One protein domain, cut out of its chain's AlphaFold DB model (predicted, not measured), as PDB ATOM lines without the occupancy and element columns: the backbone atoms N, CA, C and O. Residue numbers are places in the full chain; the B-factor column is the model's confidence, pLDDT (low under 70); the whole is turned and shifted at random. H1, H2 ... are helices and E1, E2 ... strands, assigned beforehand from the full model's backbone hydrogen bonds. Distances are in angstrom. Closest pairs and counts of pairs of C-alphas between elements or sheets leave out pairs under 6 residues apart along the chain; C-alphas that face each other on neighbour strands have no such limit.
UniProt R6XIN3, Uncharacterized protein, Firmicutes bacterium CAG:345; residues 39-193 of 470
ATOM      1  N   ASN A  39    -149.252 -55.017 -57.241       60.28
ATOM      2  CA  ASN A  39    -148.476 -55.367 -56.047       60.28
ATOM      3  C   ASN A  39    -147.084 -54.710 -56.028       60.28
ATOM      4  O   ASN A  39    -146.629 -54.308 -54.955       60.28
ATOM      5  N   SER A  40    -146.415 -54.584 -57.180       60.53
ATOM      6  CA  SER A  40    -145.098 -53.943 -57.294       60.53
ATOM      7  C   SER A  40    -145.198 -52.439 -56.993       60.53
ATOM      8  O   SER A  40    -144.571 -51.952 -56.048       60.53
ATOM      9  N   SER A  41    -146.114 -51.722 -57.652       64.81
ATOM     10  CA  SER A  41    -146.382 -50.296 -57.397       64.81
ATOM     11  C   SER A  41    -146.875 -50.025 -55.968       64.81
ATOM     12  O   SER A  41    -146.442 -49.069 -55.320       64.81
ATOM     13  N   GLY A  42    -147.731 -50.898 -55.418       68.62
ATOM     14  CA  GLY A  42    -148.169 -50.822 -54.022       68.62
ATOM     15  C   GLY A  42    -147.023 -51.017 -53.019       68.62
ATOM     16  O   GLY A  42    -146.966 -50.330 -51.994       68.62
ATOM     17  N   LYS A  43    -146.070 -51.906 -53.327       75.00
ATOM     18  CA  LYS A  43    -144.849 -52.127 -52.537       75.00
ATOM     19  C   LYS A  43    -143.913 -50.917 -52.603       75.00
ATOM     20  O   LYS A  43    -143.411 -50.514 -51.551       75.00
ATOM     21  N   VAL A  44    -143.735 -50.295 -53.771       82.00
ATOM     22  CA  VAL A  44    -142.954 -49.054 -53.935       82.00
ATOM     23  C   VAL A  44    -143.545 -47.927 -53.083       82.00
ATOM     24  O   VAL A  44    -142.879 -47.438 -52.169       82.00
ATOM     25  N   ALA A  45    -144.822 -47.585 -53.278       78.12
ATOM     26  CA  ALA A  45    -145.471 -46.484 -52.559       78.12
ATOM     27  C   ALA A  45    -145.493 -46.684 -51.030       78.12
ATOM     28  O   ALA A  45    -145.319 -45.728 -50.267       78.12
ATOM     29  N   LYS A  46    -145.670 -47.929 -50.563       81.31
ATOM     30  CA  LYS A  46    -145.580 -48.277 -49.136       81.31
ATOM     31  C   LYS A  46    -144.159 -48.108 -48.593       81.31
ATOM     32  O   LYS A  46    -144.000 -47.612 -47.481       81.31
ATOM     33  N   THR A  47    -143.147 -48.500 -49.368       83.62
ATOM     34  CA  THR A  47    -141.741 -48.424 -48.950       83.62
ATOM     35  C   THR A  47    -141.273 -46.972 -48.839       83.62
ATOM     36  O   THR A  47    -140.718 -46.609 -47.802       83.62
ATOM     37  N   ILE A  48    -141.592 -46.114 -49.821       86.38
ATOM     38  CA  ILE A  48    -141.288 -44.668 -49.766       86.38
ATOM     39  C   ILE A  48    -141.841 -44.060 -48.467       86.38
ATOM     40  O   ILE A  48    -141.090 -43.466 -47.697       86.38
ATOM     41  N   LYS A  49    -143.123 -44.297 -48.155       84.06
ATOM     42  CA  LYS A  49    -143.769 -43.783 -46.932       84.06
ATOM     43  C   LYS A  49    -143.196 -44.346 -45.626       84.06
ATOM     44  O   LYS A  49    -143.331 -43.702 -44.590       84.06
ATOM     45  N   SER A  50    -142.583 -45.533 -45.648       84.75
ATOM     46  CA  SER A  50    -141.906 -46.093 -44.469       84.75
ATOM     47  C   SER A  50    -140.494 -45.543 -44.244       84.75
ATOM     48  O   SER A  50    -140.044 -45.527 -43.104       84.75
ATOM     49  N   VAL A  51    -139.815 -45.073 -45.298       85.12
ATOM     50  CA  VAL A  51    -138.481 -44.449 -45.201       85.12
ATOM     51  C   VAL A  51    -138.596 -42.949 -44.908       85.12
ATOM     52  O   VAL A  51    -137.917 -42.435 -44.022       85.12
ATOM     53  N   PHE A  52    -139.501 -42.248 -45.595       84.56
ATOM     54  CA  PHE A  52    -139.807 -40.833 -45.366       84.56
ATOM     55  C   PHE A  52    -140.987 -40.687 -44.397       84.56
ATOM     56  O   PHE A  52    -142.083 -40.256 -44.766       84.56
ATOM     57  N   VAL A  53    -140.775 -41.091 -43.142       78.94
ATOM     58  CA  VAL A  53    -141.803 -41.036 -42.091       78.94
ATOM     59  C   VAL A  53    -142.322 -39.602 -41.935       78.94
ATOM     60  O   VAL A  53    -141.568 -38.689 -41.616       78.94
ATOM     61  N   GLY A  54    -143.625 -39.403 -42.156       65.81
ATOM     62  CA  GLY A  54    -144.259 -38.082 -42.078       65.81
ATOM     63  C   GLY A  54    -144.176 -37.230 -43.351       65.81
ATOM     64  O   GLY A  54    -144.479 -36.042 -43.279       65.81
ATOM     65  N   SER A  55    -143.804 -37.799 -44.506       76.31
ATOM     66  CA  SER A  55    -143.846 -37.112 -45.811       76.31
ATOM     67  C   SER A  55    -145.181 -36.386 -46.051       76.31
ATOM     68  O   SER A  55    -146.239 -37.021 -45.976       76.31
ATOM     69  N   LYS A  56    -145.129 -35.095 -46.398       71.38
ATOM     70  CA  LYS A  56    -146.299 -34.288 -46.788       71.38
ATOM     71  C   LYS A  56    -146.830 -34.707 -48.160       71.38
ATOM     72  O   LYS A  56    -148.033 -34.878 -48.327       71.38
ATOM     73  N   GLU A  57    -145.925 -34.911 -49.116       76.56
ATOM     74  CA  GLU A  57    -146.246 -35.255 -50.502       76.56
ATOM     75  C   GLU A  57    -145.260 -36.298 -51.047       76.56
ATOM     76  O   GLU A  57    -144.082 -36.301 -50.691       76.56
ATOM     77  N   VAL A  58    -145.750 -37.185 -51.917       78.69
ATOM     78  CA  VAL A  58    -144.941 -38.093 -52.743       78.69
ATOM     79  C   VAL A  58    -145.477 -37.985 -54.165       78.69
ATOM     80  O   VAL A  58    -146.632 -38.335 -54.409       78.69
ATOM     81  N   LYS A  59    -144.643 -37.523 -55.095       77.56
ATOM     82  CA  LYS A  59    -144.998 -37.289 -56.495       77.56
ATOM     83  C   LYS A  59    -144.136 -38.154 -57.408       77.56
ATOM     84  O   LYS A  59    -142.913 -38.067 -57.360       77.56
ATOM     85  N   LEU A  60    -144.770 -38.965 -58.258       74.88
ATOM     86  CA  LEU A  60    -144.097 -39.592 -59.400       74.88
ATOM     87  C   LEU A  60    -143.741 -38.489 -60.407       74.88
ATOM     88  O   LEU A  60    -144.595 -37.675 -60.755       74.88
ATOM     89  N   VAL A  61    -142.477 -38.442 -60.820       66.62
ATOM     90  CA  VAL A  61    -141.940 -37.422 -61.737       66.62
ATOM     91  C   VAL A  61    -141.527 -38.037 -63.072       66.62
ATOM     92  O   VAL A  61    -141.595 -37.356 -64.089       66.62
ATOM     93  N   TYR A  62    -141.113 -39.305 -63.071       68.81
ATOM     94  CA  TYR A  62    -140.607 -39.997 -64.253       68.81
ATOM     95  C   TYR A  62    -140.958 -41.484 -64.231       68.81
ATOM     96  O   TYR A  62    -140.783 -42.122 -63.190       68.81
ATOM     97  N   ASP A  63    -141.391 -42.037 -65.368       73.25
ATOM     98  CA  ASP A  63    -141.654 -43.471 -65.537       73.25
ATOM     99  C   ASP A  63    -141.385 -43.956 -66.974       73.25
ATOM    100  O   ASP A  63    -142.208 -43.764 -67.870       73.25
ATOM    101  N   THR A  64    -140.270 -44.674 -67.161       66.88
ATOM    102  CA  THR A  64    -139.881 -45.334 -68.431       66.88
ATOM    103  C   THR A  64    -140.927 -46.292 -69.011       66.88
ATOM    104  O   THR A  64    -140.815 -46.668 -70.177       66.88
ATOM    105  N   THR A  65    -141.894 -46.743 -68.208       67.12
ATOM    106  CA  THR A  65    -142.897 -47.750 -68.585       67.12
ATOM    107  C   THR A  65    -144.283 -47.162 -68.852       67.12
ATOM    108  O   THR A  65    -145.194 -47.899 -69.230       67.12
ATOM    109  N   SER A  66    -144.450 -45.848 -68.675       64.44
ATOM    110  CA  SER A  66    -145.705 -45.140 -68.919       64.44
ATOM    111  C   SER A  66    -145.753 -44.541 -70.325       64.44
ATOM    112  O   SER A  66    -144.802 -43.892 -70.750       64.44
ATOM    113  N   ASP A  67    -146.895 -44.669 -71.001       57.25
ATOM    114  CA  ASP A  67    -147.198 -43.938 -72.243       57.25
ATOM    115  C   ASP A  67    -147.708 -42.501 -71.977       57.25
ATOM    116  O   ASP A  67    -148.007 -41.766 -72.919       57.25
ATOM    117  N   ASP A  68    -147.848 -42.081 -70.710       51.47
ATOM    118  CA  ASP A  68    -148.276 -40.720 -70.364       51.47
ATOM    119  C   ASP A  68    -147.167 -39.707 -70.714       51.47
ATOM    120  O   ASP A  68    -146.097 -39.736 -70.088       51.47
ATOM    121  N   PRO A  69    -147.389 -38.785 -71.673       48.31
ATOM    122  CA  PRO A  69    -146.389 -37.787 -72.024       48.31
ATOM    123  C   PRO A  69    -146.075 -36.850 -70.851       48.31
ATOM    124  O   PRO A  69    -144.942 -36.399 -70.751       48.31
ATOM    125  N   ALA A  70    -147.015 -36.603 -69.925       48.22
ATOM    126  CA  ALA A  70    -146.806 -35.722 -68.773       48.22
ATOM    127  C   ALA A  70    -145.850 -36.301 -67.710       48.22
ATOM    128  O   ALA A  70    -145.339 -35.554 -66.877       48.22
ATOM    129  N   LEU A  71    -145.585 -37.613 -67.748       49.25
ATOM    130  CA  LEU A  71    -144.567 -38.293 -66.934       49.25
ATOM    131  C   LEU A  71    -143.231 -38.476 -67.683       49.25
ATOM    132  O   LEU A  71    -142.286 -39.036 -67.129       49.25
ATOM    133  N   ASN A  72    -143.151 -38.014 -68.936       48.09
ATOM    134  CA  ASN A  72    -142.048 -38.273 -69.864       48.09
ATOM    135  C   ASN A  72    -141.592 -37.021 -70.650       48.09
ATOM    136  O   ASN A  72    -140.919 -37.148 -71.670       48.09
ATOM    137  N   THR A  73    -141.912 -35.803 -70.190       42.69
ATOM    138  CA  THR A  73    -141.582 -34.543 -70.897       42.69
ATOM    139  C   THR A  73    -140.102 -34.131 -70.870       42.69
ATOM    140  O   THR A  73    -139.775 -33.046 -71.341       42.69
ATOM    141  N   ASN A  74    -139.182 -34.957 -70.357       43.38
ATOM    142  CA  ASN A  74    -137.763 -34.603 -70.227       43.38
ATOM    143  C   ASN A  74    -136.857 -35.711 -70.817       43.38
ATOM    144  O   ASN A  74    -137.023 -36.875 -70.438       43.38
ATOM    145  N   PRO A  75    -135.941 -35.408 -71.761       38.59
ATOM    146  CA  PRO A  75    -135.228 -36.432 -72.521       38.59
ATOM    147  C   PRO A  75    -134.091 -37.097 -71.728       38.59
ATOM    148  O   PRO A  75    -133.431 -36.484 -70.891       38.59
ATOM    149  N   LYS A  76    -133.833 -38.375 -72.030       39.94
ATOM    150  CA  LYS A  76    -132.645 -39.116 -71.564       39.94
ATOM    151  C   LYS A  76    -131.415 -38.735 -72.425       39.94
ATOM    152  O   LYS A  76    -131.612 -38.395 -73.591       39.94
ATOM    153  N   PRO A  77    -130.182 -38.761 -71.870       42.84
ATOM    154  CA  PRO A  77    -129.548 -40.001 -71.407       42.84
ATOM    155  C   PRO A  77    -129.183 -40.039 -69.911       42.84
ATOM    156  O   PRO A  77    -128.052 -40.350 -69.551       42.84
ATOM    157  N   PHE A  78    -130.151 -39.845 -69.010       55.22
ATOM    158  CA  PHE A  78    -130.010 -40.417 -67.663       55.22
ATOM    159  C   PHE A  78    -129.942 -41.946 -67.756       55.22
ATOM    160  O   PHE A  78    -130.630 -42.548 -68.585       55.22
ATOM    161  N   ASP A  79    -129.111 -42.572 -66.923       62.00
ATOM    162  CA  ASP A  79    -128.692 -43.964 -67.097       62.00
ATOM    163  C   ASP A  79    -129.878 -44.932 -67.321       62.00
ATOM    164  O   ASP A  79    -130.935 -44.846 -66.686       62.00
ATOM    165  N   SER A  80    -129.700 -45.878 -68.245       71.38
ATOM    166  CA  SER A  80    -130.540 -47.066 -68.442       71.38
ATOM    167  C   SER A  80    -130.948 -47.804 -67.156       71.38
ATOM    168  O   SER A  80    -132.028 -48.391 -67.130       71.38
ATOM    169  N   HIS A  81    -130.149 -47.721 -66.088       79.81
ATOM    170  CA  HIS A  81    -130.470 -48.283 -64.775       79.81
ATOM    171  C   HIS A  81    -131.685 -47.620 -64.091       79.81
ATOM    172  O   HIS A  81    -132.311 -48.251 -63.241       79.81
ATOM    173  N   ILE A  82    -132.058 -46.378 -64.434       81.56
ATOM    174  CA  ILE A  82    -133.183 -45.659 -63.804       81.56
ATOM    175  C   ILE A  82    -134.498 -45.936 -64.549       81.56
ATOM    176  O   ILE A  82    -134.643 -45.553 -65.716       81.56
ATOM    177  N   VAL A  83    -135.461 -46.550 -63.845       81.75
ATOM    178  CA  VAL A  83    -136.785 -46.965 -64.354       81.75
ATOM    179  C   VAL A  83    -137.880 -45.956 -63.991       81.75
ATOM    180  O   VAL A  83    -138.648 -45.552 -64.863       81.75
ATOM    181  N   GLN A  84    -137.940 -45.531 -62.725       83.81
ATOM    182  CA  GLN A  84    -138.874 -44.514 -62.217       83.81
ATOM    183  C   GLN A  84    -138.167 -43.581 -61.229       83.81
ATOM    184  O   GLN A  84    -137.274 -44.019 -60.499       83.81
ATOM    185  N   TYR A  85    -138.607 -42.324 -61.151       82.69
ATOM    186  CA  TYR A  85    -138.164 -41.362 -60.133       82.69
ATOM    187  C   TYR A  85    -139.353 -40.647 -59.474       82.69
ATOM    188  O   TYR A  85    -140.289 -40.190 -60.138       82.69
ATOM    189  N   TYR A  86    -139.282 -40.540 -58.148       82.56
ATOM    190  CA  TYR A  86    -140.248 -39.891 -57.274       82.56
ATOM    191  C   TYR A  86    -139.579 -38.770 -56.469       82.56
ATOM    192  O   TYR A  86    -138.545 -38.976 -55.829       82.56
ATOM    193  N   SER A  87    -140.226 -37.607 -56.429       78.00
ATOM    194  CA  SER A  87    -139.900 -36.514 -55.510       78.00
ATOM    195  C   SER A  87    -140.769 -36.627 -54.254       78.00
ATOM    196  O   SER A  87    -141.956 -36.963 -54.335       78.00
ATOM    197  N   VAL A  88    -140.181 -36.391 -53.083       77.94
ATOM    198  CA  VAL A  88    -140.836 -36.508 -51.774       77.94
ATOM    199  C   VAL A  88    -140.628 -35.216 -50.996       77.94
ATOM    200  O   VAL A  88    -139.495 -34.786 -50.826       77.94
ATOM    201  N   VAL A  89    -141.698 -34.626 -50.467       75.38
ATOM    202  CA  VAL A  89    -141.601 -33.482 -49.547       75.38
ATOM    203  C   VAL A  89    -141.722 -34.008 -48.121       75.38
ATOM    204  O   VAL A  89    -142.737 -34.611 -47.760       75.38
ATOM    205  N   THR A  90    -140.689 -33.814 -47.303       76.00
ATOM    206  CA  THR A  90    -140.663 -34.283 -45.909       76.00
ATOM    207  C   THR A  90    -141.472 -33.372 -44.972       76.00
ATOM    208  O   THR A  90    -141.974 -32.313 -45.359       76.00
ATOM    209  N   ALA A  91    -141.646 -33.789 -43.713       72.12
ATOM    210  CA  ALA A  91    -142.356 -32.996 -42.705       72.12
ATOM    211  C   ALA A  91    -141.677 -31.638 -42.428       72.12
ATOM    212  O   ALA A  91    -142.366 -30.641 -42.214       72.12
ATOM    213  N   ASP A  92    -140.344 -31.618 -42.478       71.44
ATOM    214  CA  ASP A  92    -139.443 -30.471 -42.325       71.44
ATOM    215  C   ASP A  92    -139.158 -29.723 -43.644       71.44
ATOM    216  O   ASP A  92    -138.231 -28.926 -43.706       71.44
ATOM    217  N   GLU A  93    -139.973 -29.950 -44.683       70.06
ATOM    218  CA  GLU A  93    -139.944 -29.227 -45.972       70.06
ATOM    219  C   GLU A  93    -138.676 -29.427 -46.815       70.06
ATOM    220  O   GLU A  93    -138.468 -28.731 -47.808       70.06
ATOM    221  N   LYS A  94    -137.873 -30.448 -46.499       70.25
ATOM    222  CA  LYS A  94    -136.793 -30.903 -47.376       70.25
ATOM    223  C   LYS A  94    -137.337 -31.687 -48.566       70.25
ATOM    224  O   LYS A  94    -138.384 -32.340 -48.493       70.25
ATOM    225  N   THR A  95    -136.555 -31.685 -49.642       75.06
ATOM    226  CA  THR A  95    -136.777 -32.559 -50.797       75.06
ATOM    227  C   THR A  95    -136.006 -33.863 -50.603       75.06
ATOM    228  O   THR A  95    -134.781 -33.878 -50.505       75.06
ATOM    229  N   GLY A  96    -136.741 -34.967 -50.531       78.44
ATOM    230  CA  GLY A  96    -136.237 -36.328 -50.632       78.44
ATOM    231  C   GLY A  96    -136.430 -36.881 -52.042       78.44
ATOM    232  O   GLY A  96    -137.340 -36.481 -52.772       78.44
ATOM    233  N   HIS A  97    -135.589 -37.836 -52.421       84.94
ATOM    234  CA  HIS A  97    -135.570 -38.426 -53.758       84.94
ATOM    235  C   HIS A  97    -135.703 -39.947 -53.642       84.94
ATOM    236  O   HIS A  97    -135.062 -40.557 -52.789       84.94
ATOM    237  N   ALA A  98    -136.524 -40.588 -54.475       88.56
ATOM    238  CA  ALA A  98    -136.630 -42.047 -54.499       88.56
ATOM    239  C   ALA A  98    -136.643 -42.584 -55.932       88.56
ATOM    240  O   ALA A  98    -137.369 -42.081 -56.786       88.56
ATOM    241  N   TYR A  99    -135.851 -43.624 -56.180       88.56
ATOM    242  CA  TYR A  99    -135.588 -44.169 -57.509       88.56
ATOM    243  C   TYR A  99    -135.886 -45.655 -57.557       88.56
ATOM    244  O   TYR A  99    -135.353 -46.421 -56.749       88.56
ATOM    245  N   LEU A 100    -136.691 -46.066 -58.535       89.62
ATOM    246  CA  LEU A 100    -136.766 -47.462 -58.936       89.62
ATOM    247  C   LEU A 100    -135.634 -47.720 -59.935       89.62
ATOM    248  O   LEU A 100    -135.608 -47.144 -61.025       89.62
ATOM    249  N   LEU A 101    -134.696 -48.568 -59.534       89.06
ATOM    250  CA  LEU A 101    -133.471 -48.874 -60.259       89.06
ATOM    251  C   LEU A 101    -133.488 -50.334 -60.691       89.06
ATOM    252  O   LEU A 101    -133.799 -51.207 -59.882       89.06
ATOM    253  N   LYS A 102    -133.109 -50.612 -61.935       89.44
ATOM    254  CA  LYS A 102    -132.904 -51.965 -62.455       89.44
ATOM    255  C   LYS A 102    -131.430 -52.162 -62.772       89.44
ATOM    256  O   LYS A 102    -130.875 -51.401 -63.552       89.44
ATOM    257  N   THR A 103    -130.803 -53.166 -62.169       86.88
ATOM    258  CA  THR A 103    -129.377 -53.462 -62.353       86.88
ATOM    259  C   THR A 103    -129.090 -54.069 -63.727       86.88
ATOM    260  O   THR A 103    -129.935 -54.768 -64.299       86.88
ATOM    261  N   ASP A 104    -127.844 -53.930 -64.183       86.62
ATOM    262  CA  ASP A 104    -127.224 -54.890 -65.100       86.62
ATOM    263  C   ASP A 104    -127.353 -56.337 -64.567       86.62
ATOM    264  O   ASP A 104    -127.665 -56.585 -63.394       86.62
ATOM    265  N   LYS A 105    -127.113 -57.329 -65.432       85.25
ATOM    266  CA  LYS A 105    -127.140 -58.739 -65.023       85.25
ATOM    267  C   LYS A 105    -125.981 -59.044 -64.065       85.25
ATOM    268  O   LYS A 105    -124.823 -58.912 -64.451       85.25
ATOM    269  N   GLY A 106    -126.311 -59.528 -62.868       81.69
ATOM    270  CA  GLY A 106    -125.361 -60.055 -61.892       81.69
ATOM    271  C   GLY A 106    -124.982 -61.506 -62.199       81.69
ATOM    272  O   GLY A 106    -124.359 -61.797 -63.220       81.69
ATOM    273  N   PHE A 107    -125.334 -62.443 -61.318       79.50
ATOM    274  CA  PHE A 107    -124.928 -63.847 -61.452       79.50
ATOM    275  C   PHE A 107    -125.848 -64.652 -62.388       79.50
ATOM    276  O   PHE A 107    -125.414 -65.146 -63.434       79.50
ATOM    277  N   SER A 108    -127.135 -64.764 -62.053       81.50
ATOM    278  CA  SER A 108    -128.169 -65.413 -62.864       81.50
ATOM    279  C   SER A 108    -129.080 -64.421 -63.587       81.50
ATOM    280  O   SER A 108    -129.479 -64.717 -64.718       81.50
ATOM    281  N   GLY A 109    -129.345 -63.241 -63.015       85.19
ATOM    282  CA  GLY A 109    -130.340 -62.295 -63.541       85.19
ATOM    283  C   GLY A 109    -130.113 -60.826 -63.170       85.19
ATOM    284  O   GLY A 109    -129.049 -60.449 -62.688       85.19
ATOM    285  N   THR A 110    -131.113 -59.987 -63.448       88.31
ATOM    286  CA  THR A 110    -131.161 -58.569 -63.035       88.31
ATOM    287  C   THR A 110    -131.997 -58.411 -61.767       88.31
ATOM    288  O   THR A 110    -132.942 -59.178 -61.567       88.31
ATOM    289  N   ILE A 111    -131.725 -57.381 -60.966       88.88
ATOM    290  CA  ILE A 111    -132.540 -56.997 -59.807       88.88
ATOM    291  C   ILE A 111    -133.181 -55.628 -60.048       88.88
ATOM    292  O   ILE A 111    -132.529 -54.720 -60.552       88.88
ATOM    293  N   THR A 112    -134.429 -55.462 -59.616       90.00
ATOM    294  CA  THR A 112    -135.082 -54.162 -59.444       90.00
ATOM    295  C   THR A 112    -135.119 -53.799 -57.952       90.00
ATOM    296  O   THR A 112    -135.696 -54.525 -57.135       90.00
ATOM    297  N   VAL A 113    -134.523 -52.665 -57.582       90.69
ATOM    298  CA  VAL A 113    -134.519 -52.109 -56.219       90.69
ATOM    299  C   VAL A 113    -135.181 -50.735 -56.177       90.69
ATOM    300  O   VAL A 113    -135.178 -50.002 -57.159       90.69
ATOM    301  N   LEU A 114    -135.708 -50.362 -55.014       92.12
ATOM    302  CA  LEU A 114    -136.058 -48.986 -54.686       92.12
ATOM    303  C   LEU A 114    -134.977 -48.420 -53.761       92.12
ATOM    304  O   LEU A 114    -134.768 -48.964 -52.674       92.12
ATOM    305  N   ALA A 115    -134.329 -47.335 -54.172       91.56
ATOM    306  CA  ALA A 115    -133.359 -46.594 -53.370       91.56
ATOM    307  C   ALA A 115    -133.925 -45.210 -53.006       91.56
ATOM    308  O   ALA A 115    -134.461 -44.508 -53.862       91.56
ATOM    309  N   CYS A 116    -133.830 -44.833 -51.733       90.19
ATOM    310  CA  CYS A 116    -134.380 -43.603 -51.166       90.19
ATOM    311  C   CYS A 116    -133.256 -42.743 -50.584       90.19
ATOM    312  O   CYS A 116    -132.413 -43.249 -49.842       90.19
ATOM    313  N   PHE A 117    -133.282 -41.444 -50.866       86.25
ATOM    314  CA  PHE A 117    -132.199 -40.510 -50.588       86.25
ATOM    315  C   PHE A 117    -132.709 -39.203 -49.971       86.25
ATOM    316  O   PHE A 117    -133.787 -38.713 -50.315       86.25
ATOM    317  N   LEU A 118    -131.914 -38.628 -49.073       81.38
ATOM    318  CA  LEU A 118    -132.146 -37.332 -48.435       81.38
ATOM    319  C   LEU A 118    -130.787 -36.666 -48.198       81.38
ATOM    320  O   LEU A 118    -129.837 -37.360 -47.839       81.38
ATOM    321  N   ASP A 119    -130.687 -35.352 -48.413       73.00
ATOM    322  CA  ASP A 119    -129.431 -34.594 -48.298       73.00
ATOM    323  C   ASP A 119    -128.256 -35.282 -49.048       73.00
ATOM    324  O   ASP A 119    -127.181 -35.482 -48.488       73.00
ATOM    325  N   ASN A 120    -128.491 -35.731 -50.291       71.75
ATOM    326  CA  ASN A 120    -127.571 -36.495 -51.165       71.75
ATOM    327  C   ASN A 120    -127.052 -37.846 -50.621       71.75
ATOM    328  O   ASN A 120    -126.157 -38.454 -51.207       71.75
ATOM    329  N   ASN A 121    -127.640 -38.363 -49.543       79.06
ATOM    330  CA  ASN A 121    -127.255 -39.621 -48.910       79.06
ATOM    331  C   ASN A 121    -128.350 -40.682 -49.073       79.06
ATOM    332  O   ASN A 121    -129.532 -40.370 -48.925       79.06
ATOM    333  N   MET A 122    -127.994 -41.947 -49.331       86.00
ATOM    334  CA  MET A 122    -128.984 -43.031 -49.399       86.00
ATOM    335  C   MET A 122    -129.412 -43.423 -47.980       86.00
ATOM    336  O   MET A 122    -128.618 -43.951 -47.204       86.00
ATOM    337  N   ILE A 123    -130.680 -43.175 -47.653       86.12
ATOM    338  CA  ILE A 123    -131.292 -43.395 -46.332       86.12
ATOM    339  C   ILE A 123    -132.245 -44.598 -46.287       86.12
ATOM    340  O   ILE A 123    -132.863 -44.859 -45.256       86.12
ATOM    341  N   GLY A 124    -132.393 -45.324 -47.394       88.44
ATOM    342  CA  GLY A 124    -133.116 -46.590 -47.438       88.44
ATOM    343  C   GLY A 124    -132.937 -47.301 -48.775       88.44
ATOM    344  O   GLY A 124    -132.827 -46.661 -49.817       88.44
ATOM    345  N   LEU A 125    -132.938 -48.631 -48.740       89.56
ATOM    346  CA  LEU A 125    -132.865 -49.501 -49.912       89.56
ATOM    347  C   LEU A 125    -133.871 -50.646 -49.731       89.56
ATOM    348  O   LEU A 125    -134.096 -51.098 -48.612       89.56
ATOM    349  N   SER A 126    -134.496 -51.121 -50.807       89.81
ATOM    350  CA  SER A 126    -135.455 -52.230 -50.748       89.81
ATOM    351  C   SER A 126    -135.466 -53.037 -52.041       89.81
ATOM    352  O   SER A 126    -135.597 -52.482 -53.129       89.81
ATOM    353  N   TYR A 127    -135.370 -54.362 -51.929       89.44
ATOM    354  CA  TYR A 127    -135.558 -55.277 -53.054       89.44
ATOM    355  C   TYR A 127    -137.030 -55.293 -53.486       89.44
ATOM    356  O   TYR A 127    -137.907 -55.636 -52.684       89.44
ATOM    357  N   ILE A 128    -137.315 -54.978 -54.752       87.38
ATOM    358  CA  ILE A 128    -138.672 -55.011 -55.310       87.38
ATOM    359  C   ILE A 128    -138.938 -56.366 -55.974       87.38
ATOM    360  O   ILE A 128    -139.798 -57.102 -55.479       87.38
ATOM    361  N   GLU A 129    -138.167 -56.711 -57.004       86.12
ATOM    362  CA  GLU A 129    -138.304 -57.915 -57.839       86.12
ATOM    363  C   GLU A 129    -136.988 -58.219 -58.587       86.12
ATOM    364  O   GLU A 129    -136.040 -57.440 -58.504       86.12
ATOM    365  N   GLY A 130    -136.894 -59.348 -59.296       84.31
ATOM    366  CA  GLY A 130    -135.696 -59.729 -60.049       84.31
ATOM    367  C   GLY A 130    -135.593 -61.227 -60.349       84.31
ATOM    368  O   GLY A 130    -136.303 -62.038 -59.756       84.31
ATOM    369  N   ASP A 131    -134.663 -61.569 -61.245       85.31
ATOM    370  CA  ASP A 131    -134.350 -62.939 -61.703       85.31
ATOM    371  C   ASP A 131    -132.998 -63.453 -61.149       85.31
ATOM    372  O   ASP A 131    -132.421 -64.440 -61.625       85.31
ATOM    373  N   GLU A 132    -132.438 -62.738 -60.174       83.44
ATOM    374  CA  GLU A 132    -131.212 -63.126 -59.477       83.44
ATOM    375  C   GLU A 132    -131.467 -64.292 -58.507       83.44
ATOM    376  O   GLU A 132    -132.567 -64.458 -57.970       83.44
ATOM    377  N   ASP A 133    -130.445 -65.115 -58.271       80.88
ATOM    378  CA  ASP A 133    -130.554 -66.241 -57.353       80.88
ATOM    379  C   ASP A 133    -130.803 -65.798 -55.896       80.88
ATOM    380  O   ASP A 133    -130.579 -64.656 -55.480       80.88
ATOM    381  N   SER A 134    -131.268 -66.744 -55.077       80.06
ATOM    382  CA  SER A 134    -131.580 -66.481 -53.667       80.06
ATOM    383  C   SER A 134    -130.382 -66.007 -52.829       80.06
ATOM    384  O   SER A 134    -130.596 -65.446 -51.756       80.06
ATOM    385  N   LEU A 135    -129.140 -66.210 -53.290       79.25
ATOM    386  CA  LEU A 135    -127.936 -65.745 -52.601       79.25
ATOM    387  C   LEU A 135    -127.677 -64.269 -52.922       79.25
ATOM    388  O   LEU A 135    -127.516 -63.477 -51.997       79.25
ATOM    389  N   GLY A 136    -127.728 -63.879 -54.200       76.56
ATOM    390  CA  GLY A 136    -127.639 -62.480 -54.625       76.56
ATOM    391  C   GLY A 136    -128.739 -61.630 -53.983       76.56
ATOM    392  O   GLY A 136    -128.447 -60.633 -53.322       76.56
ATOM    393  N   VAL A 137    -129.995 -62.088 -54.047       83.75
ATOM    394  CA  VAL A 137    -131.131 -61.428 -53.377       83.75
ATOM    395  C   VAL A 137    -130.950 -61.378 -51.851       83.75
ATOM    396  O   VAL A 137    -131.338 -60.391 -51.219       83.75
ATOM    397  N   SER A 138    -130.335 -62.389 -51.224       82.31
ATOM    398  CA  SER A 138    -130.060 -62.352 -49.781       82.31
ATOM    399  C   SER A 138    -129.039 -61.280 -49.396       82.31
ATOM    400  O   SER A 138    -129.185 -60.705 -48.318       82.31
ATOM    401  N   GLU A 139    -128.024 -61.000 -50.217       79.06
ATOM    402  CA  GLU A 139    -127.058 -59.936 -49.908       79.06
ATOM    403  C   GLU A 139    -127.662 -58.540 -50.093       79.06
ATOM    404  O   GLU A 139    -127.464 -57.682 -49.232       79.06
ATOM    405  N   VAL A 140    -128.490 -58.326 -51.126       84.50
ATOM    406  CA  VAL A 140    -129.234 -57.058 -51.286       84.50
ATOM    407  C   VAL A 140    -130.136 -56.791 -50.077       84.50
ATOM    408  O   VAL A 140    -130.174 -55.671 -49.572       84.50
ATOM    409  N   ASN A 141    -130.815 -57.817 -49.554       84.50
ATOM    410  CA  ASN A 141    -131.647 -57.674 -48.354       84.50
ATOM    411  C   ASN A 141    -130.835 -57.423 -47.070       84.50
ATOM    412  O   ASN A 141    -131.299 -56.688 -46.199       84.50
ATOM    413  N   LYS A 142    -129.620 -57.978 -46.940       81.00
ATOM    414  CA  LYS A 142    -128.717 -57.623 -45.829       81.00
ATOM    415  C   LYS A 142    -128.307 -56.157 -45.915       81.00
ATOM    416  O   LYS A 142    -128.470 -55.442 -44.932       81.00
ATOM    417  N   LEU A 143    -127.851 -55.693 -47.080       79.25
ATOM    418  CA  LEU A 143    -127.491 -54.290 -47.304       79.25
ATOM    419  C   LEU A 143    -128.667 -53.350 -46.986       79.25
ATOM    420  O   LEU A 143    -128.512 -52.404 -46.217       79.25
ATOM    421  N   ALA A 144    -129.863 -53.675 -47.483       83.31
ATOM    422  CA  ALA A 144    -131.104 -52.961 -47.184       83.31
ATOM    423  C   ALA A 144    -131.437 -52.887 -45.681       83.31
ATOM    424  O   ALA A 144    -132.031 -51.910 -45.238       83.31
ATOM    425  N   SER A 145    -131.040 -53.884 -44.882       81.12
ATOM    426  CA  SER A 145    -131.229 -53.860 -43.424       81.12
ATOM    427  C   SER A 145    -130.226 -52.973 -42.672       81.12
ATOM    428  O   SER A 145    -130.502 -52.575 -41.540       81.12
ATOM    429  N   TYR A 146    -129.082 -52.647 -43.285       77.88
ATOM    430  CA  TYR A 146    -128.084 -51.741 -42.708       77.88
ATOM    431  C   TYR A 146    -128.350 -50.274 -43.059       77.88
ATOM    432  O   TYR A 146    -128.229 -49.420 -42.179       77.88
ATOM    433  N   VAL A 147    -128.733 -49.983 -44.306       80.50
ATOM    434  CA  VAL A 147    -128.954 -48.612 -44.793       80.50
ATOM    435  C   VAL A 147    -130.240 -48.025 -44.209       80.50
ATOM    436  O   VAL A 147    -131.341 -48.490 -44.497       80.50
ATOM    437  N   ASN A 148    -130.102 -46.977 -43.399       81.94
ATOM    438  CA  ASN A 148    -131.215 -46.228 -42.810       81.94
ATOM    439  C   ASN A 148    -130.782 -44.779 -42.496       81.94
ATOM    440  O   ASN A 148    -129.599 -44.474 -42.577       81.94
ATOM    441  N   GLN A 149    -131.692 -43.891 -42.077       74.44
ATOM    442  CA  GLN A 149    -131.348 -42.488 -41.760       74.44
ATOM    443  C   GLN A 149    -130.226 -42.315 -40.711       74.44
ATOM    444  O   GLN A 149    -129.517 -41.316 -40.750       74.44
ATOM    445  N   GLY A 150    -130.050 -43.263 -39.781       73.75
ATOM    446  CA  GLY A 150    -128.963 -43.242 -38.793       73.75
ATOM    447  C   GLY A 150    -127.640 -43.841 -39.287       73.75
ATOM    448  O   GLY A 150    -126.599 -43.539 -38.715       73.75
ATOM    449  N   ASN A 151    -127.679 -44.657 -40.345       77.94
ATOM    450  CA  ASN A 151    -126.521 -45.230 -41.038       77.94
ATOM    451  C   ASN A 151    -126.709 -45.052 -42.561       77.94
ATOM    452  O   ASN A 151    -127.025 -46.027 -43.257       77.94
ATOM    453  N   PRO A 152    -126.606 -43.817 -43.081       79.62
ATOM    454  CA  PRO A 152    -126.736 -43.572 -44.508       79.62
ATOM    455  C   PRO A 152    -125.561 -44.175 -45.287       79.62
ATOM    456  O   PRO A 152    -124.437 -44.235 -44.789       79.62
ATOM    457  N   TYR A 153    -125.810 -44.560 -46.537       73.44
ATOM    458  CA  TYR A 153    -124.741 -44.816 -47.503       73.44
ATOM    459  C   TYR A 153    -124.408 -43.519 -48.253       73.44
ATOM    460  O   TYR A 153    -125.301 -42.852 -48.783       73.44
ATOM    461  N   VAL A 154    -123.119 -43.181 -48.287       66.06
ATOM    462  CA  VAL A 154    -122.560 -41.963 -48.894       66.06
ATOM    463  C   VAL A 154    -121.773 -42.348 -50.147       66.06
ATOM    464  O   VAL A 154    -121.107 -43.384 -50.144       66.06
ATOM    465  N   SER A 155    -121.806 -41.524 -51.199       59.72
ATOM    466  CA  SER A 155    -121.008 -41.753 -52.415       59.72
ATOM    467  C   SER A 155    -119.524 -41.996 -52.093       59.72
ATOM    468  O   SER A 155    -118.957 -41.334 -51.223       59.72
ATOM    469  N   GLY A 156    -118.904 -42.975 -52.760       53.72
ATOM    470  CA  GLY A 156    -117.522 -43.401 -52.495       53.72
ATOM    471  C   GLY A 156    -117.325 -44.282 -51.249       53.72
ATOM    472  O   GLY A 156    -116.194 -44.678 -50.966       53.72
ATOM    473  N   SER A 157    -118.388 -44.622 -50.510       61.22
ATOM    474  CA  SER A 157    -118.318 -45.651 -49.461       61.22
ATOM    475  C   SER A 157    -118.188 -47.032 -50.103       61.22
ATOM    476  O   SER A 157    -119.087 -47.472 -50.809       61.22
ATOM    477  N   ASP A 158    -117.095 -47.741 -49.843       58.47
ATOM    478  CA  ASP A 158    -116.856 -49.048 -50.459       58.47
ATOM    479  C   ASP A 158    -117.837 -50.117 -49.929       58.47
ATOM    480  O   ASP A 158    -117.822 -50.468 -48.743       58.47
ATOM    481  N   PHE A 159    -118.660 -50.697 -50.813       63.56
ATOM    482  CA  PHE A 159    -119.529 -51.827 -50.465       63.56
ATOM    483  C   PHE A 159    -118.742 -53.068 -49.996       63.56
ATOM    484  O   PHE A 159    -119.332 -53.972 -49.391       63.56
ATOM    485  N   SER A 160    -117.419 -53.132 -50.206       53.84
ATOM    486  CA  SER A 160    -116.567 -54.244 -49.774       53.84
ATOM    487  C   SER A 160    -116.629 -54.524 -48.270       53.84
ATOM    488  O   SER A 160    -116.491 -55.690 -47.883       53.84
ATOM    489  N   SER A 161    -116.956 -53.543 -47.415       51.75
ATOM    490  CA  SER A 161    -117.147 -53.785 -45.974       51.75
ATOM    491  C   SER A 161    -118.282 -54.775 -45.679       51.75
ATOM    492  O   SER A 161    -118.232 -55.497 -44.682       51.75
ATOM    493  N   PHE A 162    -119.273 -54.876 -46.572       53.38
ATOM    494  CA  PHE A 162    -120.368 -55.847 -46.499       53.38
ATOM    495  C   PHE A 162    -120.019 -57.215 -47.125       53.38
ATOM    496  O   PHE A 162    -120.762 -58.178 -46.955       53.38
ATOM    497  N   THR A 163    -118.879 -57.350 -47.819       52.59
ATOM    498  CA  THR A 163    -118.527 -58.561 -48.601       52.59
ATOM    499  C   THR A 163    -117.811 -59.665 -47.813       52.59
ATOM    500  O   THR A 163    -117.455 -60.701 -48.381       52.59
ATOM    501  N   THR A 164    -117.615 -59.490 -46.502       49.41
ATOM    502  CA  THR A 164    -116.696 -60.294 -45.667       49.41
ATOM    503  C   THR A 164    -117.015 -61.792 -45.541       49.41
ATOM    504  O   THR A 164    -116.186 -62.544 -45.029       49.41
ATOM    505  N   SER A 165    -118.152 -62.277 -46.055       50.62
ATOM    506  CA  SER A 165    -118.443 -63.718 -46.154       50.62
ATOM    507  C   SER A 165    -119.355 -64.100 -47.333       50.62
ATOM    508  O   SER A 165    -120.163 -65.023 -47.216       50.62
ATOM    509  N   ALA A 166    -119.283 -63.374 -48.451       53.66
ATOM    510  CA  ALA A 166    -120.252 -63.506 -49.540       53.66
ATOM    511  C   ALA A 166    -119.829 -64.537 -50.618       53.66
ATOM    512  O   ALA A 166    -118.672 -64.580 -51.052       53.66
ATOM    513  N   GLY A 167    -120.776 -65.389 -51.038       59.31
ATOM    514  CA  GLY A 167    -120.563 -66.449 -52.037       59.31
ATOM    515  C   GLY A 167    -120.328 -65.928 -53.462       59.31
ATOM    516  O   GLY A 167    -120.366 -64.726 -53.709       59.31
ATOM    517  N   ALA A 168    -120.099 -66.833 -54.422       62.78
ATOM    518  CA  ALA A 168    -119.785 -66.452 -55.806       62.78
ATOM    519  C   ALA A 168    -120.844 -65.523 -56.435       62.78
ATOM    520  O   ALA A 168    -120.463 -64.520 -57.034       62.78
ATOM    521  N   SER A 169    -122.139 -65.794 -56.225       62.56
ATOM    522  CA  SER A 169    -123.235 -64.967 -56.751       62.56
ATOM    523  C   SER A 169    -123.162 -63.521 -56.257       62.56
ATOM    524  O   SER A 169    -123.182 -62.585 -57.049       62.56
ATOM    525  N   ALA A 170    -122.949 -63.329 -54.954       65.56
ATOM    526  CA  ALA A 170    -122.863 -62.014 -54.329       65.56
ATOM    527  C   ALA A 170    -121.731 -61.131 -54.868       65.56
ATOM    528  O   ALA A 170    -121.899 -59.919 -54.996       65.56
ATOM    529  N   LYS A 171    -120.589 -61.742 -55.210       70.31
ATOM    530  CA  LYS A 171    -119.449 -61.046 -55.825       70.31
ATOM    531  C   LYS A 171    -119.755 -60.522 -57.232       70.31
ATOM    532  O   LYS A 171    -119.051 -59.631 -57.690       70.31
ATOM    533  N   SER A 172    -120.793 -61.045 -57.888       73.69
ATOM    534  CA  SER A 172    -121.301 -60.545 -59.171       73.69
ATOM    535  C   SER A 172    -122.498 -59.599 -59.007       73.69
ATOM    536  O   SER A 172    -122.607 -58.640 -59.764       73.69
ATOM    537  N   THR A 173    -123.382 -59.832 -58.031       80.62
ATOM    538  CA  THR A 173    -124.598 -59.022 -57.815       80.62
ATOM    539  C   THR A 173    -124.315 -57.648 -57.198       80.62
ATOM    540  O   THR A 173    -124.941 -56.665 -57.587       80.62
ATOM    541  N   LEU A 174    -123.391 -57.543 -56.234       80.25
ATOM    542  CA  LEU A 174    -123.152 -56.272 -55.536       80.25
ATOM    543  C   LEU A 174    -122.549 -55.173 -56.441       80.25
ATOM    544  O   LEU A 174    -123.075 -54.065 -56.392       80.25
ATOM    545  N   PRO A 175    -121.565 -55.439 -57.328       81.06
ATOM    546  CA  PRO A 175    -121.025 -54.403 -58.218       81.06
ATOM    547  C   PRO A 175    -122.039 -53.836 -59.228       81.06
ATOM    548  O   PRO A 175    -121.998 -52.650 -59.547       81.06
ATOM    549  N   VAL A 176    -122.979 -54.651 -59.727       82.88
ATOM    550  CA  VAL A 176    -124.035 -54.160 -60.641       82.88
ATOM    551  C   VAL A 176    -125.123 -53.370 -59.908       82.88
ATOM    552  O   VAL A 176    -125.734 -52.478 -60.494       82.88
ATOM    553  N   LEU A 177    -125.338 -53.653 -58.619       85.81
ATOM    554  CA  LEU A 177    -126.189 -52.847 -57.744       85.81
ATOM    555  C   LEU A 177    -125.523 -51.510 -57.388       85.81
ATOM    556  O   LEU A 177    -126.174 -50.473 -57.471       85.81
ATOM    557  N   GLU A 178    -124.235 -51.527 -57.049       81.50
ATOM    558  CA  GLU A 178    -123.422 -50.330 -56.817       81.50
ATOM    559  C   GLU A 178    -123.468 -49.383 -58.016       81.50
ATOM    560  O   GLU A 178    -123.798 -48.211 -57.857       81.50
ATOM    561  N   LYS A 179    -123.236 -49.900 -59.229       80.25
ATOM    562  CA  LYS A 179    -123.329 -49.125 -60.473       80.25
ATOM    563  C   LYS A 179    -124.691 -48.433 -60.627       80.25
ATOM    564  O   LYS A 179    -124.738 -47.241 -60.917       80.25
ATOM    565  N   ALA A 180    -125.788 -49.151 -60.376       82.88
ATOM    566  CA  ALA A 180    -127.137 -48.595 -60.455       82.88
ATOM    567  C   ALA A 180    -127.415 -47.529 -59.371       82.88
ATOM    568  O   ALA A 180    -128.079 -46.531 -59.648       82.88
ATOM    569  N   ILE A 181    -126.895 -47.709 -58.151       83.25
ATOM    570  CA  ILE A 181    -127.006 -46.727 -57.057       83.25
ATOM    571  C   ILE A 181    -126.162 -45.481 -57.351       83.25
ATOM    572  O   ILE A 181    -126.633 -44.366 -57.138       83.25
ATOM    573  N   ASN A 182    -124.953 -45.645 -57.886       76.50
ATOM    574  CA  ASN A 182    -124.080 -44.535 -58.263       76.50
ATOM    575  C   ASN A 182    -124.686 -43.721 -59.421       76.50
ATOM    576  O   ASN A 182    -124.635 -42.495 -59.385       76.50
ATOM    577  N   ALA A 183    -125.365 -44.368 -60.376       73.75
ATOM    578  CA  ALA A 183    -126.156 -43.675 -61.397       73.75
ATOM    579  C   ALA A 183    -127.305 -42.837 -60.798       73.75
ATOM    580  O   ALA A 183    -127.566 -41.727 -61.260       73.75
ATOM    581  N   ALA A 184    -127.962 -43.327 -59.740       76.00
ATOM    582  CA  ALA A 184    -128.964 -42.553 -59.006       76.00
ATOM    583  C   ALA A 184    -128.341 -41.375 -58.236       76.00
ATOM    584  O   ALA A 184    -128.905 -40.290 -58.235       76.00
ATOM    585  N   LEU A 185    -127.170 -41.556 -57.614       72.31
ATOM    586  CA  LEU A 185    -126.440 -40.485 -56.921       72.31
ATOM    587  C   LEU A 185    -125.946 -39.389 -57.878       72.31
ATOM    588  O   LEU A 185    -125.999 -38.209 -57.527       72.31
ATOM    589  N   ALA A 186    -125.526 -39.753 -59.092       67.75
ATOM    590  CA  ALA A 186    -125.207 -38.797 -60.149       67.75
ATOM    591  C   ALA A 186    -126.456 -38.000 -60.573       67.75
ATOM    592  O   ALA A 186    -126.439 -36.773 -60.567       67.75
ATOM    593  N   ASP A 187    -127.578 -38.680 -60.837       68.31
ATOM    594  CA  ASP A 187    -128.858 -38.038 -61.172       68.31
ATOM    595  C   ASP A 187    -129.384 -37.124 -60.040       68.31
ATOM    596  O   ASP A 187    -129.840 -36.013 -60.309       68.31
ATOM    597  N   ILE A 188    -129.248 -37.529 -58.772       64.81
ATOM    598  CA  ILE A 188    -129.531 -36.671 -57.608       64.81
ATOM    599  C   ILE A 188    -128.631 -35.444 -57.625       64.81
ATOM    600  O   ILE A 188    -129.127 -34.343 -57.434       64.81
ATOM    601  N   SER A 189    -127.338 -35.599 -57.901       57.25
ATOM    602  CA  SER A 189    -126.410 -34.464 -57.939       57.25
ATOM    603  C   SER A 189    -126.828 -33.418 -58.983       57.25
ATOM    604  O   SER A 189    -126.701 -32.235 -58.706       57.25
ATOM    605  N   VAL A 190    -127.444 -33.820 -60.105       54.69
ATOM    606  CA  VAL A 190    -128.059 -32.897 -61.089       54.69
ATOM    607  C   VAL A 190    -129.348 -32.240 -60.581       54.69
ATOM    608  O   VAL A 190    -129.645 -31.097 -60.920       54.69
ATOM    609  N   ARG A 191    -130.165 -32.963 -59.806       54.78
ATOM    610  CA  ARG A 191    -131.474 -32.479 -59.313       54.78
ATOM    611  C   ARG A 191    -131.393 -31.688 -58.010       54.78
ATOM    612  O   ARG A 191    -132.336 -30.968 -57.690       54.78
ATOM    613  N   SER A 192    -130.309 -31.868 -57.266       39.91
ATOM    614  CA  SER A 192    -130.080 -31.358 -55.913       39.91
ATOM    615  C   SER A 192    -128.855 -30.449 -55.836       39.91
ATOM    616  O   SER A 192    -128.557 -29.939 -54.758       39.91
ATOM    617  N   SER A 193    -128.145 -30.219 -56.947       40.72
ATOM    618  CA  SER A 193    -127.201 -29.111 -57.039       40.72
ATOM    619  C   SER A 193    -127.965 -27.793 -56.936       40.72
ATOM    620  O   SER A 193    -128.496 -27.284 -57.928       40.72
TER     621      SER A 193
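This is residues 39 to 193 of the 470 residues of an uncharacterized protein of Firmicutes bacterium CAG:345 (UniProt R6XIN3). A twisted sheet of five strands makes the middle layer, curled round helix H1 on one face, while the long helix H4 and the shorter H2 cover part of the other face. H2 is over the edge strand E5, meets H4 near that helix's first residues, and the tiny H3 is off the sheet, near both. The 155 printed residues hold four named helices and five named strands in the order H1 E1 E2 E3 E4 E5 H2 H3 H4. The sheet, in the order E1 E2 E3 E4 E5, is antiparallel throughout, and the class is mixed, helices and strands. The whole is compact and rounded, with a radius of gyration of the C-alphas of 15.0 A and spans of 42 by 35 by 30 A.

H1, residues 39 to 51, is on the sheet, which curls round it; its closest C-alphas to E5, residues 121 to 130, are those of Val 51 and Gly 124, 6.2 A apart. E1, residues 57 to 63, and E2, residues 82 to 89, form a hairpin, with N 59 and O 87 2.8 A apart. E2 and E3, residues 95 to 102, form the next, with N 88 and O 96 at 2.9 A. E3 and E4, residues 111 to 118, form another, with N 99 and O 115 at 2.8 A. E4 and E5 form the last, with N 114 and O 126 at 2.8 A. These five strands are a meander, each the antiparallel neighbour of the one before. E5 bends by 59 degrees at residue 124. H2, residues 134 to 146, lies over E5 on the face opposite to H1, at a height over the sheet of 7.9 A, and runs along the strands, at 14 degrees to E5 on the local plane; the closest C-alphas are those of Leu 125 and Ala 144, 4.7 A. H3, residues 159 to 162, is not on the sheet. H4, residues 168 to 192, is on the same face as H2, with the C-alphas of Leu 101 in E3 and Ala 180 closest at 6.3 A. H2 and H4 touch through residues 135 to 140 and 169 to 174 alone, at a steep tilt of 44 degrees, the same way; Gly 136 and Ala 170 have the closest C-alphas, 4.8 A. In H1 and H2 every O i to N i+4 pair is within hydrogen-bond range, in H4 18 of 21, and H3 is too short for such a pair.

H1 begins at C-alpha 39, (-148.476, -55.367, -56.047), and is 18.4 A long. E1 is 17.7 A, E2 20.6 A, E3 23.0 A, E4 22.7 A and E5 24.5 A. H2 is 18.7 A, H3 5.7 A and H4 36.6 A, ending at C-alpha 192, (-130.080, -31.358, -55.913).

The C-alphas of Pro 69 and Ser 165 are the two farthest apart, 46.1 A. The printed part has no cut; the links E1 to E2 and H2 to H3 are long. The mean pLDDT of the printed part is 73.6, and 48 residues are under 70, among them 64 to 79, 154 to 170 and 186 to 193.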